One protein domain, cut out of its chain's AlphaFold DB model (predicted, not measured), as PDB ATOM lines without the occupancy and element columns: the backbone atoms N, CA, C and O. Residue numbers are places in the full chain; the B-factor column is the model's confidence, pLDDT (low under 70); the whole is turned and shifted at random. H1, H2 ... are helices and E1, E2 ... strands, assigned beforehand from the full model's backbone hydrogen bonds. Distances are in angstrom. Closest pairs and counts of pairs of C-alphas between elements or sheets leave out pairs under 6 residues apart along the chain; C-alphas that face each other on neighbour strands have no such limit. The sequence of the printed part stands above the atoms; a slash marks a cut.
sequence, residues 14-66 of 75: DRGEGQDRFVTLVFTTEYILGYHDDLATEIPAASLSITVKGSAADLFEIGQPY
ATOM      1  N   ASP A  14      19.005 -93.755 -50.110       68.31
ATOM      2  CA  ASP A  14      19.426 -92.477 -50.678       68.31
ATOM      3  C   ASP A  14      18.280 -91.766 -51.399       68.31
ATOM      4  O   ASP A  14      18.215 -90.534 -51.362       68.31
ATOM      5  N   ARG A  15      17.394 -92.495 -52.101       67.62
ATOM      6  CA  ARG A  15      16.334 -91.903 -52.947       67.62
ATOM      7  C   ARG A  15      15.187 -92.872 -53.227       67.62
ATOM      8  O   ARG A  15      15.444 -93.999 -53.624       67.62
ATOM      9  N   GLY A  16      13.949 -92.366 -53.209       64.38
ATOM     10  CA  GLY A  16      12.755 -93.036 -53.749       64.38
ATOM     11  C   GLY A  16      11.898 -93.766 -52.708       64.38
ATOM     12  O   GLY A  16      12.280 -93.902 -51.554       64.38
ATOM     13  N   GLU A  17      10.717 -94.230 -53.122       66.81
ATOM     14  CA  GLU A  17       9.810 -95.044 -52.303       66.81
ATOM     15  C   GLU A  17       9.401 -96.302 -53.081       66.81
ATOM     16  O   GLU A  17       9.284 -96.296 -54.309       66.81
ATOM     17  N   GLY A  18       9.176 -97.411 -52.371       69.56
ATOM     18  CA  GLY A  18       8.701 -98.652 -52.983       69.56
ATOM     19  C   GLY A  18       9.669 -99.227 -54.024       69.56
ATOM     20  O   GLY A  18      10.803 -99.577 -53.698       69.56
ATOM     21  N   GLN A  19       9.209 -99.384 -55.270       64.88
ATOM     22  CA  GLN A  19       9.989-100.035 -56.330       64.88
ATOM     23  C   GLN A  19      11.069 -99.150 -56.952       64.88
ATOM     24  O   GLN A  19      11.990 -99.697 -57.545       64.88
ATOM     25  N   ASP A  20      11.001 -97.832 -56.794       75.12
ATOM     26  CA  ASP A  20      12.003 -96.904 -57.336       75.12
ATOM     27  C   ASP A  20      13.010 -96.455 -56.272       75.12
ATOM     28  O   ASP A  20      13.763 -95.504 -56.481       75.12
ATOM     29  N   ARG A  21      13.027 -97.142 -55.121       84.81
ATOM     30  CA  ARG A  21      13.992 -96.875 -54.059       84.81
ATOM     31  C   ARG A  21      15.390 -97.355 -54.457       84.81
ATOM     32  O   ARG A  21      15.545 -98.448 -55.016       84.81
ATOM     33  N   PHE A  22      16.401 -96.574 -54.111       87.31
ATOM     34  CA  PHE A  22      17.814 -96.886 -54.284       87.31
ATOM     35  C   PHE A  22      18.502 -96.888 -52.931       87.31
ATOM     36  O   PHE A  22      18.363 -95.951 -52.147       87.31
ATOM     37  N   VAL A  23      19.275 -97.938 -52.690       89.75
ATOM     38  CA  VAL A  23      19.999 -98.123 -51.439       89.75
ATOM     39  C   VAL A  23      21.475 -98.243 -51.761       89.75
ATOM     40  O   VAL A  23      21.882 -99.074 -52.576       89.75
ATOM     41  N   THR A  24      22.268 -97.413 -51.102       91.88
ATOM     42  CA  THR A  24      23.719 -97.495 -51.121       91.88
ATOM     43  C   THR A  24      24.167 -98.465 -50.036       91.88
ATOM     44  O   THR A  24      23.943 -98.253 -48.844       91.88
ATOM     45  N   LEU A  25      24.763 -99.572 -50.466       90.50
ATOM     46  CA  LEU A  25      25.357-100.586 -49.611       90.50
ATOM     47  C   LEU A  25      26.829-100.241 -49.417       90.50
ATOM     48  O   LEU A  25      27.571-100.122 -50.394       90.50
ATOM     49  N   VAL A  26      27.244-100.106 -48.162       91.19
ATOM     50  CA  VAL A  26      28.639 -99.871 -47.797       91.19
ATOM     51  C   VAL A  26      29.212-101.168 -47.254       91.19
ATOM     52  O   VAL A  26      28.626-101.799 -46.373       91.19
ATOM     53  N   PHE A  27      30.364-101.554 -47.781       89.75
ATOM     54  CA  PHE A  27      31.093-102.745 -47.391       89.75
ATOM     55  C   PHE A  27      32.471-102.376 -46.866       89.75
ATOM     56  O   PHE A  27      33.162-101.521 -47.428       89.75
ATOM     57  N   THR A  28      32.882-103.061 -45.808       86.12
ATOM     58  CA  THR A  28      34.232-102.984 -45.256       86.12
ATOM     59  C   THR A  28      34.958-104.289 -45.520       86.12
ATOM     60  O   THR A  28      34.397-105.366 -45.317       86.12
ATOM     61  N   THR A  29      36.203-104.189 -45.973       76.25
ATOM     62  CA  THR A  29      37.092-105.349 -46.061       76.25
ATOM     63  C   THR A  29      37.455-105.827 -44.660       76.25
ATOM     64  O   THR A  29      37.968-105.060 -43.846       76.25
ATOM     65  N   GLU A  30      37.196-107.100 -44.377       67.19
ATOM     66  CA  GLU A  30      37.758-107.772 -43.210       67.19
ATOM     67  C   GLU A  30      38.866-108.697 -43.709       67.19
ATOM     68  O   GLU A  30      38.628-109.810 -44.176       67.19
ATOM     69  N   TYR A  31      40.107-108.210 -43.662       59.31
ATOM     70  CA  TYR A  31      41.264-109.059 -43.917       59.31
ATOM     71  C   TYR A  31      41.417-110.006 -42.727       59.31
ATOM     72  O   TYR A  31      41.877-109.610 -41.655       59.31
ATOM     73  N   ILE A  32      41.016-111.264 -42.899       52.19
ATOM     74  CA  ILE A  32      41.333-112.312 -41.931       52.19
ATOM     75  C   ILE A  32      42.858-112.486 -41.961       52.19
ATOM     76  O   ILE A  32      43.416-113.030 -42.919       52.19
ATOM     77  N   LEU A  33      43.525-111.968 -40.923       45.84
ATOM     78  CA  LEU A  33      44.961-112.123 -40.681       45.84
ATOM     79  C   LEU A  33      45.336-113.603 -40.854       45.84
ATOM     80  O   LEU A  33      44.890-114.454 -40.085       45.84
ATOM     81  N   GLY A  34      46.118-113.903 -41.893       46.16
ATOM     82  CA  GLY A  34      46.598-115.255 -42.192       46.16
ATOM     83  C   GLY A  34      46.385-115.747 -43.627       46.16
ATOM     84  O   GLY A  34      47.067-116.692 -44.012       46.16
ATOM     85  N   TYR A  35      45.508-115.123 -44.426       51.41
ATOM     86  CA  TYR A  35      45.303-115.526 -45.833       51.41
ATOM     87  C   TYR A  35      45.820-114.515 -46.875       51.41
ATOM     88  O   TYR A  35      46.144-114.926 -47.987       51.41
ATOM     89  N   HIS A  36      45.957-113.227 -46.529       55.84
ATOM     90  CA  HIS A  36      46.339-112.154 -47.466       55.84
ATOM     91  C   HIS A  36      47.138-111.018 -46.788       55.84
ATOM     92  O   HIS A  36      46.769-109.849 -46.888       55.84
ATOM     93  N   ASP A  37      48.215-111.356 -46.070       54.41
ATOM     94  CA  ASP A  37      49.029-110.388 -45.302       54.41
ATOM     95  C   ASP A  37      49.649-109.284 -46.189       54.41
ATOM     96  O   ASP A  37      49.676-108.108 -45.816       54.41
ATOM     97  N   ASP A  38      50.054-109.637 -47.412       57.62
ATOM     98  CA  ASP A  38      50.618-108.683 -48.376       57.62
ATOM     99  C   ASP A  38      49.559-107.665 -48.848       57.62
ATOM    100  O   ASP A  38      49.788-106.457 -48.859       57.62
ATOM    101  N   LEU A  39      48.340-108.137 -49.121       57.03
ATOM    102  CA  LEU A  39      47.226-107.324 -49.627       57.03
ATOM    103  C   LEU A  39      46.638-106.395 -48.555       57.03
ATOM    104  O   LEU A  39      46.254-105.264 -48.856       57.03
ATOM    105  N   ALA A  40      46.605-106.853 -47.299       57.44
ATOM    106  CA  ALA A  40      46.222-106.026 -46.156       57.44
ATOM    107  C   ALA A  40      47.200-104.856 -45.935       57.44
ATOM    108  O   ALA A  40      46.802-103.797 -45.446       57.44
ATOM    109  N   THR A  41      48.468-105.035 -46.322       60.09
ATOM    110  CA  THR A  41      49.506-103.998 -46.246       60.09
ATOM    111  C   THR A  41      49.386-102.987 -47.389       60.09
ATOM    112  O   THR A  41      49.614-101.796 -47.182       60.09
ATOM    113  N   GLU A  42      49.005-103.436 -48.588       59.44
ATOM    114  CA  GLU A  42      48.892-102.579 -49.775       59.44
ATOM    115  C   GLU A  42      47.592-101.763 -49.826       59.44
ATOM    116  O   GLU A  42      47.598-100.635 -50.325       59.44
ATOM    117  N   ILE A  43      46.483-102.294 -49.299       61.31
ATOM    118  CA  ILE A  43      45.170-101.632 -49.341       61.31
ATOM    119  C   ILE A  43      44.545-101.577 -47.935       61.31
ATOM    120  O   ILE A  43      43.503-102.188 -47.676       61.31
ATOM    121  N   PRO A  44      45.160-100.842 -46.990       58.75
ATOM    122  CA  PRO A  44      44.604-100.709 -45.654       58.75
ATOM    123  C   PRO A  44      43.241-100.008 -45.730       58.75
ATOM    124  O   PRO A  44      43.117 -98.917 -46.284       58.75
ATOM    125  N   ALA A  45      42.218-100.638 -45.147       65.31
ATOM    126  CA  ALA A  45      40.854-100.113 -45.060       65.31
ATOM    127  C   ALA A  45      40.150 -99.873 -46.412       65.31
ATOM    128  O   ALA A  45      39.434 -98.882 -46.583       65.31
ATOM    129  N   ALA A  46      40.290-100.802 -47.364       70.00
ATOM    130  CA  ALA A  46      39.433-100.805 -48.546       70.00
ATOM    131  C   ALA A  46      37.946-100.821 -48.145       70.00
ATOM    132  O   ALA A  46      37.485-101.677 -47.382       70.00
ATOM    133  N   SER A  47      37.194 -99.874 -48.701       77.31
ATOM    134  CA  SER A  47      35.741 -99.824 -48.606       77.31
ATOM    135  C   SER A  47      35.154 -99.834 -50.008       77.31
ATOM    136  O   SER A  47      35.674 -99.189 -50.919       77.31
ATOM    137  N   LEU A  48      34.080-100.596 -50.180       84.50
ATOM    138  CA  LEU A  48      33.330-100.658 -51.425       84.50
ATOM    139  C   LEU A  48      31.939-100.092 -51.161       84.50
ATOM    140  O   LEU A  48      31.270-100.493 -50.211       84.50
ATOM    141  N   SER A  49      31.510 -99.157 -52.001       88.38
ATOM    142  CA  SER A  49      30.165 -98.596 -51.958       88.38
ATOM    143  C   SER A  49      29.483 -98.857 -53.289       88.38
ATOM    144  O   SER A  49      30.028 -98.509 -54.339       88.38
ATOM    145  N   ILE A  50      28.313 -99.489 -53.251       89.06
ATOM    146  CA  ILE A  50      27.502 -99.759 -54.440       89.06
ATOM    147  C   ILE A  50      26.082 -99.263 -54.215       89.06
ATOM    148  O   ILE A  50      25.475 -99.525 -53.178       89.06
ATOM    149  N   THR A  51      25.522 -98.576 -55.203       89.69
ATOM    150  CA  THR A  51      24.111 -98.190 -55.190       89.69
ATOM    151  C   THR A  51      23.322 -99.199 -56.007       89.69
ATOM    152  O   THR A  51      23.569 -99.377 -57.200       89.69
ATOM    153  N   VAL A  52      22.359 -99.860 -55.371       88.81
ATOM    154  CA  VAL A  52      21.507-100.866 -56.011       88.81
ATOM    155  C   VAL A  52      20.035-100.502 -55.862       88.81
ATOM    156  O   VAL A  52      19.638 -99.737 -54.980       88.81
ATOM    157  N   LYS A  53      19.195-101.077 -56.725       89.25
ATOM    158  CA  LYS A  53      17.740-100.995 -56.571       89.25
ATOM    159  C   LYS A  53      17.342-101.648 -55.247       89.25
ATOM    160  O   LYS A  53      17.851-102.715 -54.908       89.25
ATOM    161  N   GLY A  54      16.411-101.055 -54.510       85.25
ATOM    162  CA  GLY A  54      16.147-101.469 -53.134       85.25
ATOM    163  C   GLY A  54      15.674-102.907 -52.957       85.25
ATOM    164  O   GLY A  54      15.925-103.487 -51.914       85.25
ATOM    165  N   SER A  55      15.042-103.520 -53.961       86.12
ATOM    166  CA  SER A  55      14.715-104.954 -53.910       86.12
ATOM    167  C   SER A  55      15.958-105.850 -53.933       86.12
ATOM    168  O   SER A  55      15.953-106.922 -53.344       86.12
ATOM    169  N   ALA A  56      17.031-105.425 -54.610       87.25
ATOM    170  CA  ALA A  56      18.312-106.124 -54.574       87.25
ATOM    171  C   ALA A  56      19.047-105.861 -53.253       87.25
ATOM    172  O   ALA A  56      19.723-106.749 -52.746       87.25
ATOM    173  N   ALA A  57      18.872-104.675 -52.661       86.75
ATOM    174  CA  ALA A  57      19.449-104.349 -51.359       86.75
ATOM    175  C   ALA A  57      18.916-105.233 -50.223       86.75
ATOM    176  O   ALA A  57      19.627-105.434 -49.242       86.75
ATOM    177  N   ASP A  58      17.699-105.771 -50.336       87.56
ATOM    178  CA  ASP A  58      17.126-106.695 -49.347       87.56
ATOM    179  C   ASP A  58      17.854-108.049 -49.292       87.56
ATOM    180  O   ASP A  58      17.726-108.759 -48.303       87.56
ATOM    181  N   LEU A  59      18.645-108.392 -50.317       89.44
ATOM    182  CA  LEU A  59      19.457-109.616 -50.347       89.44
ATOM    183  C   LEU A  59      20.719-109.523 -49.478       89.44
ATOM    184  O   LEU A  59      21.378-110.535 -49.248       89.44
ATOM    185  N   PHE A  60      21.072-108.317 -49.035       89.31
ATOM    186  CA  PHE A  60      22.256-108.065 -48.223       89.31
ATOM    187  C   PHE A  60      21.844-107.818 -46.772       89.31
ATOM    188  O   PHE A  60      20.866-107.121 -46.531       89.31
ATOM    189  N   GLU A  61      22.575-108.312 -45.786       91.12
ATOM    190  CA  GLU A  61      22.311-108.071 -44.367       91.12
ATOM    191  C   GLU A  61      23.508-107.367 -43.730       91.12
ATOM    192  O   GLU A  61      24.664-107.691 -44.004       91.12
ATOM    193  N   ILE A  62      23.232-106.374 -42.879       91.44
ATOM    194  CA  ILE A  62      24.287-105.661 -42.152       91.44
ATOM    195  C   ILE A  62      24.962-106.640 -41.186       91.44
ATOM    196  O   ILE A  62      24.286-107.325 -40.422       91.44
ATOM    197  N   GLY A  63      26.293-106.673 -41.204       89.06
ATOM    198  CA  GLY A  63      27.115-107.580 -40.408       89.06
ATOM    199  C   GLY A  63      27.295-108.968 -41.024       89.06
ATOM    200  O   GLY A  63      28.047-109.767 -40.470       89.06
ATOM    201  N   GLN A  64      26.652-109.266 -42.158       88.06
ATOM    202  CA  GLN A  64      26.876-110.519 -42.869       88.06
ATOM    203  C   GLN A  64      28.128-110.409 -43.762       88.06
ATOM    204  O   GLN A  64      28.255-109.428 -44.508       88.06
ATOM    205  N   PRO A  65      29.044-111.396 -43.702       87.50
ATOM    206  CA  PRO A  65      30.177-111.475 -44.613       87.50
ATOM    207  C   PRO A  65      29.747-112.027 -45.977       87.50
ATOM    208  O   PRO A  65      28.937-112.953 -46.069       87.50
ATOM    209  N   TYR A  66      30.337-111.479 -47.032       85.75
ATOM    210  CA  TYR A  66      30.145-111.874 -48.422       85.75
ATOM    211  C   TYR A  66      31.498-112.070 -49.095       85.75
ATOM    212  O   TYR A  66      32.388-111.228 -48.973       85.75
TER     213      TYR A  66
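AT A GLANCE: This is residues 14 to 66 of the 75 residues of an uncharacterized protein of Amycolatopsis sp. DR6-1 (UniProt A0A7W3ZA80). A narrow antiparallel ribbon of two strands, E1 and E2, makes the middle of a rod-shaped model, with a loop that holds the small helix H1 at one end and the short helix H2 at the other; residues 33 to 38 of the loop stick out free. After H2, residues 58 to 66 fold back in the direction of H1 as a tail with no named element, while residues 14 to 21 make a bend at the H2 end of the ribbon. The 53 printed residues hold two named helices and two named strands, in the order E1, H1, E2, H2, with the sheet order E1 - E2. The class is mixed, helices and strands, although under half of the residues are in named elements. The whole is only just loose, close to extended, with a radius of gyration of the C-alphas of 14.5 A and spans of 43 by 17 by 11 A.

HOW THE PARTS SIT: The sheet joins E1, residues 22 to 29, and E2, residues 47 to 53, as antiparallel neighbours, with 157 degrees between their N-to-C directions. C-alphas that face each other include those of Phe 22 and Lys 53, 4.7 A apart, and those of Thr 28 and Ser 47, 4.8 A apart. Across the pair, N 25 and O 50 are within hydrogen-bond range at 2.8 A, and so are N 52 and O 23 at 2.9 A. H2, residues 54 to 57, follows E2 directly by a tight link with 0 residues between them. Four pairs of C-alphas of E1 and H2 are within 8 A, the closest being those of Phe 22 and Gly 54, 5.0 A apart. H1, residues 37 to 42, is reached from E1 by a short link of 7 residues and leads to E2 by a tight link of 4 residues. H1 and H2 are apart. Every O i to N i+4 pair in H1 is within hydrogen-bond range; H2 is too short for such a pair, but its one O i to N i+3 pair is within range.

IN THESE COORDINATES: E1 begins at C-alpha 22, at (17.814, -96.886, -54.284), and measures 22.6 A from first to last C-alpha. E2 measures 19.7 A, from Ser 47 to Lys 53. H1 runs from Asp 37 to Glu 42, with C-alpha 37 at (49.029, -110.388, -45.302). H2 runs from Gly 54 to Ala 57 and ends with C-alpha 57 at (19.449, -104.349, -51.359).

THE WHOLE: The two C-alphas farthest apart are those of Gly 18 and Asp 38, at 43.3 A. The first and last printed C-alphas, of Asp 14 and Tyr 66, are 22.3 A apart. The printed part has no cut, and no link between named elements is long. The mean pLDDT of the printed part is 75.4; residues 14 to 19 and 30 to 45 include the 22 residues under 70, and H1 has a mean of 58.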